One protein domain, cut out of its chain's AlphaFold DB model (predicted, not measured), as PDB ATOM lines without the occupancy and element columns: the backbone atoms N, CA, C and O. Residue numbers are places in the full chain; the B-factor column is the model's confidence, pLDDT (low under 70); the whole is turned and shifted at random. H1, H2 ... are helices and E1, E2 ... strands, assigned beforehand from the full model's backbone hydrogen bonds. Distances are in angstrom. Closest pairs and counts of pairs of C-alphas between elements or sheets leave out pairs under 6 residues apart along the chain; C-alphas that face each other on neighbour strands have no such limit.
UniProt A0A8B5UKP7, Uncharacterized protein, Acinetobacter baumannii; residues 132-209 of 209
ATOM      1  N   PRO A 132      35.976 -25.675  -6.254       58.25
ATOM      2  CA  PRO A 132      34.980 -26.393  -5.481       58.25
ATOM      3  C   PRO A 132      35.669 -27.061  -4.289       58.25
ATOM      4  O   PRO A 132      36.725 -27.667  -4.456       58.25
ATOM      5  N   ALA A 133      35.080 -26.918  -3.097       70.06
ATOM      6  CA  ALA A 133      35.633 -27.476  -1.869       70.06
ATOM      7  C   ALA A 133      36.024 -28.946  -2.081       70.06
ATOM      8  O   ALA A 133      35.214 -29.745  -2.567       70.06
ATOM      9  N   LEU A 134      37.274 -29.271  -1.747       82.31
ATOM     10  CA  LEU A 134      37.783 -30.628  -1.853       82.31
ATOM     11  C   LEU A 134      37.016 -31.533  -0.887       82.31
ATOM     12  O   LEU A 134      36.722 -31.147   0.245       82.31
ATOM     13  N   ILE A 135      36.688 -32.737  -1.340       83.56
ATOM     14  CA  ILE A 135      35.965 -33.742  -0.560       83.56
ATOM     15  C   ILE A 135      36.837 -34.983  -0.378       83.56
ATOM     16  O   ILE A 135      37.692 -35.288  -1.211       83.56
ATOM     17  N   SER A 136      36.610 -35.721   0.709       86.88
ATOM     18  CA  SER A 136      37.259 -37.018   0.902       86.88
ATOM     19  C   SER A 136      36.789 -38.017  -0.163       86.88
ATOM     20  O   SER A 136      35.678 -37.902  -0.686       86.88
ATOM     21  N   GLY A 137      37.582 -39.049  -0.457       85.81
ATOM     22  CA  GLY A 137      37.142 -40.094  -1.385       85.81
ATOM     23  C   GLY A 137      35.917 -40.882  -0.887       85.81
ATOM     24  O   GLY A 137      35.078 -41.302  -1.684       85.81
ATOM     25  N   ALA A 138      35.727 -40.992   0.434       84.75
ATOM     26  CA  ALA A 138      34.509 -41.560   1.015       84.75
ATOM     27  C   ALA A 138      33.271 -40.693   0.719       84.75
ATOM     28  O   ALA A 138      32.209 -41.220   0.375       84.75
ATOM     29  N   ASP A 139      33.402 -39.370   0.812       86.06
ATOM     30  CA  ASP A 139      32.319 -38.439   0.488       86.06
ATOM     31  C   ASP A 139      32.084 -38.333  -1.021       86.06
ATOM     32  O   ASP A 139      30.940 -38.195  -1.453       86.06
ATOM     33  N   ALA A 140      33.131 -38.488  -1.833       88.62
ATOM     34  CA  ALA A 140      33.035 -38.596  -3.284       88.62
ATOM     35  C   ALA A 140      32.211 -39.819  -3.718       88.62
ATOM     36  O   ALA A 140      31.311 -39.690  -4.548       88.62
ATOM     37  N   LEU A 141      32.437 -40.987  -3.106       88.12
ATOM     38  CA  LEU A 141      31.627 -42.186  -3.357       88.12
ATOM     39  C   LEU A 141      30.158 -41.990  -2.971       88.12
ATOM     40  O   LEU A 141      29.267 -42.377  -3.727       88.12
ATOM     41  N   ARG A 142      29.893 -41.369  -1.814       86.06
ATOM     42  CA  ARG A 142      28.522 -41.035  -1.393       86.06
ATOM     43  C   ARG A 142      27.859 -40.076  -2.378       86.06
ATOM     44  O   ARG A 142      26.727 -40.309  -2.779       86.06
ATOM     45  N   ALA A 143      28.571 -39.039  -2.812       86.31
ATOM     46  CA  ALA A 143      28.060 -38.067  -3.769       86.31
ATOM     47  C   ALA A 143      27.720 -38.709  -5.125       86.31
ATOM     48  O   ALA A 143      26.662 -38.410  -5.677       86.31
ATOM     49  N   LEU A 144      28.561 -39.620  -5.628       88.56
ATOM     50  CA  LEU A 144      28.264 -40.398  -6.836       88.56
ATOM     51  C   LEU A 144      27.029 -41.291  -6.646       88.56
ATOM     52  O   LEU A 144      26.174 -41.343  -7.528       88.56
ATOM     53  N   ALA A 145      26.893 -41.951  -5.490       85.88
ATOM     54  CA  ALA A 145      25.716 -42.760  -5.164       85.88
ATOM     55  C   ALA A 145      24.424 -41.923  -5.078       85.88
ATOM     56  O   ALA A 145      23.365 -42.382  -5.503       85.88
ATOM     57  N   ASP A 146      24.525 -40.676  -4.611       83.94
ATOM     58  CA  ASP A 146      23.439 -39.686  -4.597       83.94
ATOM     59  C   ASP A 146      23.140 -39.087  -5.991       83.94
ATOM     60  O   ASP A 146      22.294 -38.199  -6.121       83.94
ATOM     61  N   GLY A 147      23.843 -39.526  -7.042       82.62
ATOM     62  CA  GLY A 147      23.673 -39.038  -8.413       82.62
ATOM     63  C   GLY A 147      24.266 -37.649  -8.670       82.62
ATOM     64  O   GLY A 147      23.864 -36.976  -9.623       82.62
ATOM     65  N   LYS A 148      25.195 -37.183  -7.829       85.12
ATOM     66  CA  LYS A 148      25.942 -35.936  -8.052       85.12
ATOM     67  C   LYS A 148      27.137 -36.194  -8.967       85.12
ATOM     68  O   LYS A 148      27.745 -37.258  -8.930       85.12
ATOM     69  N   SER A 149      27.512 -35.184  -9.745       87.12
ATOM     70  CA  SER A 149      28.738 -35.215 -10.546       87.12
ATOM     71  C   SER A 149      29.948 -34.904  -9.668       87.12
ATOM     72  O   SER A 149      29.984 -33.874  -8.992       87.12
ATOM     73  N   VAL A 150      30.940 -35.786  -9.690       89.31
ATOM     74  CA  VAL A 150      32.198 -35.649  -8.951       89.31
ATOM     75  C   VAL A 150      33.338 -35.596  -9.956       89.31
ATOM     76  O   VAL A 150      33.338 -36.347 -10.928       89.31
ATOM     77  N   GLU A 151      34.297 -34.713  -9.718       92.00
ATOM     78  CA  GLU A 151      35.549 -34.647 -10.466       92.00
ATOM     79  C   GLU A 151      36.709 -35.065  -9.560       92.00
ATOM     80  O   GLU A 151      36.651 -34.889  -8.339       92.00
ATOM     81  N   TYR A 152      37.758 -35.617 -10.159       90.06
ATOM     82  CA  TYR A 152      38.999 -35.959  -9.487       90.06
ATOM     83  C   TYR A 152      40.200 -35.314 -10.176       90.06
ATOM     84  O   TYR A 152      40.159 -35.007 -11.365       90.06
ATOM     85  N   LEU A 153      41.272 -35.150  -9.416       88.94
ATOM     86  CA  LEU A 153      42.581 -34.707  -9.871       88.94
ATOM     87  C   LEU A 153      43.584 -35.817  -9.547       88.94
ATOM     88  O   LEU A 153      43.564 -36.371  -8.445       88.94
ATOM     89  N   TYR A 154      44.442 -36.150 -10.507       82.25
ATOM     90  CA  TYR A 154      45.551 -37.086 -10.335       82.25
ATOM     91  C   TYR A 154      46.832 -36.395 -10.793       82.25
ATOM     92  O   TYR A 154      46.890 -35.908 -11.919       82.25
ATOM     93  N   CYS A 155      47.832 -36.327  -9.911       71.12
ATOM     94  CA  CYS A 155      49.114 -35.657 -10.172       71.12
ATOM     95  C   CYS A 155      48.999 -34.191 -10.644       71.12
ATOM     96  O   CYS A 155      49.868 -33.714 -11.366       71.12
ATOM     97  N   ASP A 156      47.954 -33.484 -10.207       64.19
ATOM     98  CA  ASP A 156      47.758 -32.043 -10.419       64.19
ATOM     99  C   ASP A 156      47.665 -31.575 -11.885       64.19
ATOM    100  O   ASP A 156      47.898 -30.403 -12.173       64.19
ATOM    101  N   GLU A 157      47.299 -32.463 -12.816       68.19
ATOM    102  CA  GLU A 157      47.195 -32.115 -14.241       68.19
ATOM    103  C   GLU A 157      45.865 -31.414 -14.573       68.19
ATOM    104  O   GLU A 157      45.842 -30.211 -14.826       68.19
ATOM    105  N   GLU A 158      44.739 -32.138 -14.553       83.00
ATOM    106  CA  GLU A 158      43.413 -31.603 -14.897       83.00
ATOM    107  C   GLU A 158      42.289 -32.306 -14.117       83.00
ATOM    108  O   GLU A 158      42.410 -33.469 -13.729       83.00
ATOM    109  N   TRP A 159      41.172 -31.601 -13.897       87.12
ATOM    110  CA  TRP A 159      39.980 -32.166 -13.256       87.12
ATOM    111  C   TRP A 159      39.198 -33.048 -14.233       87.12
ATOM    112  O   TRP A 159      38.689 -32.568 -15.246       87.12
ATOM    113  N   ILE A 160      39.059 -34.328 -13.896       88.38
ATOM    114  CA  ILE A 160      38.453 -35.362 -14.743       88.38
ATOM    115  C   ILE A 160      37.203 -35.917 -14.057       88.38
ATOM    116  O   ILE A 160      37.120 -35.962 -12.833       88.38
ATOM    117  N   ASP A 161      36.210 -36.344 -14.832       89.00
ATOM    118  CA  ASP A 161      34.998 -36.965 -14.298       89.00
ATOM    119  C   ASP A 161      35.313 -38.272 -13.539       89.00
ATOM    120  O   ASP A 161      35.974 -39.174 -14.053       89.00
ATOM    121  N   ALA A 162      34.836 -38.379 -12.296       90.06
ATOM    122  CA  ALA A 162      35.122 -39.505 -11.409       90.06
ATOM    123  C   ALA A 162      34.200 -40.719 -11.614       90.06
ATOM    124  O   ALA A 162      34.381 -41.726 -10.926       90.06
ATOM    125  N   SER A 163      33.224 -40.662 -12.526       85.06
ATOM    126  CA  SER A 163      32.271 -41.761 -12.757       85.06
ATOM    127  C   SER A 163      32.926 -43.041 -13.279       85.06
ATOM    128  O   SER A 163      32.404 -44.130 -13.043       85.06
ATOM    129  N   GLU A 164      34.087 -42.931 -13.929       83.56
ATOM    130  CA  GLU A 164      34.840 -44.076 -14.454       83.56
ATOM    131  C   GLU A 164      35.870 -44.642 -13.458       83.56
ATOM    132  O   GLU A 164      36.487 -45.685 -13.709       83.56
ATOM    133  N   LEU A 165      36.060 -44.005 -12.294       88.31
ATOM    134  CA  LEU A 165      37.003 -44.493 -11.290       88.31
ATOM    135  C   LEU A 165      36.484 -45.748 -10.584       88.31
ATOM    136  O   LEU A 165      35.376 -45.818 -10.059       88.31
ATOM    137  N   GLN A 166      37.360 -46.747 -10.471       87.50
ATOM    138  CA  GLN A 166      37.120 -47.901  -9.607       87.50
ATOM    139  C   GLN A 166      37.133 -47.498  -8.126       87.50
ATOM    140  O   GLN A 166      37.964 -46.694  -7.706       87.50
ATOM    141  N   ALA A 167      36.302 -48.157  -7.312       85.00
ATOM    142  CA  ALA A 167      36.154 -47.886  -5.875       85.00
ATOM    143  C   ALA A 167      37.487 -47.825  -5.099       85.00
ATOM    144  O   ALA A 167      37.635 -47.025  -4.182       85.00
ATOM    145  N   LYS A 168      38.486 -48.625  -5.495       85.38
ATOM    146  CA  LYS A 168      39.818 -48.638  -4.864       85.38
ATOM    147  C   LYS A 168      40.546 -47.286  -4.922       85.38
ATOM    148  O   LYS A 168      41.363 -47.015  -4.051       85.38
ATOM    149  N   HIS A 169      40.274 -46.455  -5.931       87.50
ATOM    150  CA  HIS A 169      40.955 -45.170  -6.120       87.50
ATOM    151  C   HIS A 169      40.477 -44.106  -5.127       87.50
ATOM    152  O   HIS A 169      41.239 -43.219  -4.772       87.50
ATOM    153  N   PHE A 170      39.259 -44.239  -4.601       87.38
ATOM    154  CA  PHE A 170      38.705 -43.331  -3.594       87.38
ATOM    155  C   PHE A 170      39.323 -43.520  -2.199       87.38
ATOM    156  O   PHE A 170      39.154 -42.677  -1.328       87.38
ATOM    157  N   ASN A 171      40.068 -44.607  -1.985       82.19
ATOM    158  CA  ASN A 171      40.826 -44.843  -0.755       82.19
ATOM    159  C   ASN A 171      42.331 -44.573  -0.931       82.19
ATOM    160  O   ASN A 171      43.121 -44.964  -0.074       82.19
ATOM    161  N   SER A 172      42.741 -43.982  -2.055       80.69
ATOM    162  CA  SER A 172      44.139 -43.682  -2.349       80.69
ATOM    163  C   SER A 172      44.425 -42.201  -2.139       80.69
ATOM    164  O   SER A 172      43.705 -41.353  -2.656       80.69
ATOM    165  N   ASP A 173      45.543 -41.905  -1.478       79.25
ATOM    166  CA  ASP A 173      46.027 -40.533  -1.263       79.25
ATOM    167  C   ASP A 173      46.566 -39.871  -2.548       79.25
ATOM    168  O   ASP A 173      46.978 -38.717  -2.534       79.25
ATOM    169  N   CYS A 174      46.592 -40.597  -3.672       83.31
ATOM    170  CA  CYS A 174      47.040 -40.075  -4.963       83.31
ATOM    171  C   CYS A 174      45.944 -39.310  -5.722       83.31
ATOM    172  O   CYS A 174      46.218 -38.798  -6.806       83.31
ATOM    173  N   PHE A 175      44.713 -39.285  -5.200       87.62
ATOM    174  CA  PHE A 175      43.558 -38.677  -5.849       87.62
ATOM    175  C   PHE A 175      42.922 -37.631  -4.944       87.62
ATOM    176  O   PHE A 175      42.601 -37.896  -3.786       87.62
ATOM    177  N   THR A 176      42.667 -36.465  -5.520       88.44
ATOM    178  CA  THR A 176      41.908 -35.395  -4.875       88.44
ATOM    179  C   THR A 176      40.535 -35.317  -5.525       88.44
ATOM    180  O   THR A 176      40.439 -35.432  -6.742       88.44
ATOM    181  N   PHE A 177      39.467 -35.115  -4.751       89.12
ATOM    182  CA  PHE A 177      38.095 -35.114  -5.267       89.12
ATOM    183  C   PHE A 177      37.386 -33.794  -4.998       89.12
ATOM    184  O   PHE A 177      37.655 -33.130  -3.997       89.12
ATOM    185  N   ARG A 178      36.420 -33.449  -5.851       89.06
ATOM    186  CA  ARG A 178      35.510 -32.317  -5.645       89.06
ATOM    187  C   ARG A 178      34.141 -32.578  -6.266       89.06
ATOM    188  O   ARG A 178      34.012 -33.350  -7.212       89.06
ATOM    189  N   ILE A 179      33.107 -31.890  -5.785       84.94
ATOM    190  CA  ILE A 179      31.800 -31.907  -6.458       84.94
ATOM    191  C   ILE A 179      31.849 -30.944  -7.645       84.94
ATOM    192  O   ILE A 179      32.141 -29.757  -7.477       84.94
ATOM    193  N   LYS A 180      31.513 -31.436  -8.841       83.75
ATOM    194  CA  LYS A 180      31.378 -30.591 -10.027       83.75
ATOM    195  C   LYS A 180      30.245 -29.600  -9.804       83.75
ATOM    196  O   LYS A 180      29.103 -29.986  -9.538       83.75
ATOM    197  N   LYS A 181      30.544 -28.308  -9.934       71.56
ATOM    198  CA  LYS A 181      29.526 -27.262  -9.830       71.56
ATOM    199  C   LYS A 181      28.506 -27.444 -10.947       71.56
ATOM    200  O   LYS A 181      28.833 -27.341 -12.125       71.56
ATOM    201  N   ARG A 182      27.253 -27.705 -10.572       69.38
ATOM    202  CA  ARG A 182      26.142 -27.694 -11.519       69.38
ATOM    203  C   ARG A 182      25.779 -26.245 -11.804       69.38
ATOM    204  O   ARG A 182      25.221 -25.568 -10.941       69.38
ATOM    205  N   LEU A 183      26.111 -25.792 -13.003       74.75
ATOM    206  CA  LEU A 183      25.710 -24.483 -13.491       74.75
ATOM    207  C   LEU A 183      24.313 -24.575 -14.117       74.75
ATOM    208  O   LEU A 183      23.981 -25.532 -14.818       74.75
ATOM    209  N   ILE A 184      23.474 -23.601 -13.795       75.88
ATOM    210  CA  ILE A 184      22.124 -23.417 -14.314       75.88
ATOM    211  C   ILE A 184      22.206 -22.306 -15.349       75.88
ATOM    212  O   ILE A 184      22.699 -21.222 -15.043       75.88
ATOM    213  N   GLN A 185      21.710 -22.562 -16.557       79.38
ATOM    214  CA  GLN A 185      21.601 -21.517 -17.566       79.38
ATOM    215  C   GLN A 185      20.300 -20.733 -17.399       79.38
ATOM    216  O   GLN A 185      19.216 -21.317 -17.391       79.38
ATOM    217  N   ILE A 186      20.421 -19.413 -17.279       75.94
ATOM    218  CA  ILE A 186      19.308 -18.460 -17.291       75.94
ATOM    219  C   ILE A 186      19.669 -17.365 -18.294       75.94
ATOM    220  O   ILE A 186      20.738 -16.764 -18.196       75.94
ATOM    221  N   ASP A 187      18.815 -17.151 -19.297       81.81
ATOM    222  CA  ASP A 187      19.000 -16.140 -20.351       81.81
ATOM    223  C   ASP A 187      20.390 -16.173 -21.021       81.81
ATOM    224  O   ASP A 187      20.998 -15.144 -21.312       81.81
ATOM    225  N   GLY A 188      20.918 -17.382 -21.245       76.38
ATOM    226  CA  GLY A 188      22.221 -17.608 -21.882       76.38
ATOM    227  C   GLY A 188      23.441 -17.398 -20.977       76.38
ATOM    228  O   GLY A 188      24.564 -17.525 -21.457       76.38
ATOM    229  N   ASN A 189      23.245 -17.110 -19.687       67.38
ATOM    230  CA  ASN A 189      24.310 -16.975 -18.693       67.38
ATOM    231  C   ASN A 189      24.292 -18.155 -17.712       67.38
ATOM    232  O   ASN A 189      23.227 -18.675 -17.379       67.38
ATOM    233  N   GLU A 190      25.465 -18.571 -17.236       67.06
ATOM    234  CA  GLU A 190      25.631 -19.693 -16.306       67.06
ATOM    235  C   GLU A 190      25.739 -19.223 -14.853       67.06
ATOM    236  O   GLU A 190      26.565 -18.377 -14.514       67.06
ATOM    237  N   TYR A 191      24.925 -19.810 -13.975       62.78
ATOM    238  CA  TYR A 191      24.854 -19.465 -12.557       62.78
ATOM    239  C   TYR A 191      24.999 -20.704 -11.674       62.78
ATOM    240  O   TYR A 191      24.525 -21.783 -12.023       62.78
ATOM    241  N   THR A 192      25.577 -20.566 -10.479       72.69
ATOM    242  CA  THR A 192      25.369 -21.574  -9.424       72.69
ATOM    243  C   THR A 192      23.895 -21.602  -9.018       72.69
ATOM    244  O   THR A 192      23.135 -20.696  -9.357       72.69
ATOM    245  N   LYS A 193      23.464 -22.612  -8.258       70.56
ATOM    246  CA  LYS A 193      22.087 -22.663  -7.745       70.56
ATOM    247  C   LYS A 193      21.729 -21.402  -6.946       70.56
ATOM    248  O   LYS A 193      20.663 -20.829  -7.137       70.56
ATOM    249  N   GLU A 194      22.641 -20.943  -6.100       70.19
ATOM    250  CA  GLU A 194      22.484 -19.745  -5.275       70.19
ATOM    251  C   GLU A 194      22.495 -18.474  -6.136       70.19
ATOM    252  O   GLU A 194      21.654 -17.598  -5.951       70.19
ATOM    253  N   GLY A 195      23.387 -18.403  -7.133       74.00
ATOM    254  CA  GLY A 195      23.433 -17.297  -8.094       74.00
ATOM    255  C   GLY A 195      22.175 -17.213  -8.961       74.00
ATOM    256  O   GLY A 195      21.692 -16.120  -9.237       74.00
ATOM    257  N   ALA A 196      21.603 -18.359  -9.331       76.81
ATOM    258  CA  ALA A 196      20.343 -18.455 -10.053       76.81
ATOM    259  C   ALA A 196      19.176 -17.938  -9.206       76.81
ATOM    260  O   ALA A 196      18.350 -17.182  -9.711       76.81
ATOM    261  N   TYR A 197      19.120 -18.280  -7.914       76.12
ATOM    262  CA  TYR A 197      18.111 -17.717  -7.015       76.12
ATOM    263  C   TYR A 197      18.267 -16.209  -6.843       76.12
ATOM    264  O   TYR A 197      17.274 -15.498  -6.946       76.12
ATOM    265  N   ALA A 198      19.490 -15.709  -6.655       73.94
ATOM    266  CA  ALA A 198      19.741 -14.273  -6.558       73.94
ATOM    267  C   ALA A 198      19.369 -13.526  -7.854       73.94
ATOM    268  O   ALA A 198      18.809 -12.432  -7.806       73.94
ATOM    269  N   TYR A 199      19.646 -14.124  -9.018       79.12
ATOM    270  CA  TYR A 199      19.228 -13.592 -10.314       79.12
ATOM    271  C   TYR A 199      17.700 -13.533 -10.416       79.12
ATOM    272  O   TYR A 199      17.134 -12.483 -10.717       79.12
ATOM    273  N   LEU A 200      17.018 -14.642 -10.124       80.38
ATOM    274  CA  LEU A 200      15.563 -14.706 -10.204       80.38
ATOM    275  C   LEU A 200      14.890 -13.755  -9.211       80.38
ATOM    276  O   LEU A 200      13.926 -13.096  -9.579       80.38
ATOM    277  N   ASP A 201      15.413 -13.613  -7.998       81.69
ATOM    278  CA  ASP A 201      14.887 -12.676  -7.005       81.69
ATOM    279  C   ASP A 201      15.036 -11.215  -7.465       81.69
ATOM    280  O   ASP A 201      14.082 -10.440  -7.447       81.69
ATOM    281  N   LYS A 202      16.200 -10.859  -8.018       80.19
ATOM    282  CA  LYS A 202      16.468  -9.512  -8.540       80.19
ATOM    283  C   LYS A 202      15.580  -9.126  -9.727       80.19
ATOM    284  O   LYS A 202      15.185  -7.966  -9.832       80.19
ATOM    285  N   PHE A 203      15.323 -10.052 -10.649       76.19
ATOM    286  CA  PHE A 203      14.621  -9.755 -11.906       76.19
ATOM    287  C   PHE A 203      13.133 -10.131 -11.890       76.19
ATOM    288  O   PHE A 203      12.352  -9.534 -12.627       76.19
ATOM    289  N   TYR A 204      12.733 -11.074 -11.037       73.12
ATOM    290  CA  TYR A 204      11.377 -11.629 -10.985       73.12
ATOM    291  C   TYR A 204      10.773 -11.672  -9.567       73.12
ATOM    292  O   TYR A 204       9.564 -11.856  -9.441       73.12
ATOM    293  N   GLY A 205      11.557 -11.454  -8.502       60.56
ATOM    294  CA  GLY A 205      11.092 -11.467  -7.102       60.56
ATOM    295  C   GLY A 205      10.241 -10.257  -6.693       60.56
ATOM    296  O   GLY A 205       9.623 -10.245  -5.632       60.56
ATOM    297  N   GLY A 206      10.130  -9.247  -7.557       56.75
ATOM    298  CA  GLY A 206       9.267  -8.085  -7.357       56.75
ATOM    299  C   GLY A 206       7.832  -8.293  -7.845       56.75
ATOM    300  O   GLY A 206       7.406  -7.588  -8.753       56.75
ATOM    301  N   SER A 207       7.069  -9.233  -7.277       50.28
ATOM    302  CA  SER A 207       5.600  -9.208  -7.405       50.28
ATOM    303  C   SER A 207       4.867 -10.018  -6.331       50.28
ATOM    304  O   SER A 207       4.370 -11.109  -6.573       50.28
ATOM    305  N   THR A 208       4.701  -9.400  -5.162       43.88
ATOM    306  CA  THR A 208       3.452  -9.515  -4.390       43.88
ATOM    307  C   THR A 208       3.225  -8.195  -3.657       43.88
ATOM    308  O   THR A 208       3.923  -7.887  -2.693       43.88
ATOM    309  N   GLN A 209       2.300  -7.392  -4.198       39.28
ATOM    310  CA  GLN A 209       1.464  -6.485  -3.406       39.28
ATOM    311  C   GLN A 209       0.485  -7.311  -2.573       39.28
ATOM    312  O   GLN A 209       0.075  -8.385  -3.071       39.28
TER     313      GLN A 209
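This is residues 132 to 209 of the 209 residues of an uncharacterized protein of Acinetobacter baumannii (UniProt A0A8B5UKP7). Two small lobes stand end to end, joined by the extended stretch of residues 180 to 183: in the larger one the helices H1 and H2 pack together beside a two-stranded sheet, E1 and E2, and in the smaller one the hairpin of E3 and E4 sits beside the longest helix, H3. The larger sheet is widened by short pairings, residues 134 to 135 along E2 and residues 160 to 161 along E1, and residues 205 to 209 follow H3 as a tail. The printed part has 78 residues, with three named helices and four named strands in the order H1, E1, H2, E2, E3, E4, H3; both sheets are antiparallel, in the orders E1 - E2 and E3 - E4, and the class is mixed, helices and strands. The whole is loose, with a radius of gyration of the C-alphas of 16.7 A, and a rod in outline, spanning 57 by 24 by 18 A.

H1, residues 137 to 145, and H2, residues 167 to 171, touch; their closest C-alphas, those of Gly 137 and Phe 170, are 4.2 A apart. E1, residues 150 to 154, and E2, residues 175 to 179, are antiparallel at 155 degrees, with N 151 and O 178 at 2.9 A and N 153 and O 176 at 2.8 A, within hydrogen-bond range. H1 and E2 have 7 pairs of C-alphas within 8 A, the closest those of Gly 137 and Phe 177, at 6.4 A. E3, residues 184 to 186, and E4, residues 189 to 191, form an antiparallel hairpin at 139 degrees, with N 184 and O 191 at 2.7 A. H3, residues 193 to 204, comes closest to E3 at the C-alphas of Ile 184 and Lys 193, 6.6 A apart, and is near E4. H3 is apart from H1, H2, E1 and E2. In H1 and H3 every O i to N i+4 pair is within hydrogen-bond range; in H2 it is 0 of 1, with 2 of 2 O i to N i+3 pairs within range.

H1 begins at C-alpha 137 (37.142, -40.094, -1.385) and is 12.3 A long from first to last C-alpha. E1 measures 13.5 A, H2 7.6 A, and E2 13.6 A, ending at C-alpha 179 (31.800, -31.907, -6.458). E3 measures 6.4 A and E4 6.6 A. H3 measures 15.7 A and ends at C-alpha 204 (11.377, -11.629, -10.985).

The two C-alphas farthest apart, those of Lys 168 and Gln 209, are 57.0 A from each other. The printed part has no cut, and Gln 209 is the chain's last residue. The link from E1 to H2, 12 residues, is long; the other links are tight. The mean pLDDT of the printed part is 79.0, and it is under 70 at residue 132, residues 156 to 157, residue 182, residues 189 to 191 and residues 205 to 209.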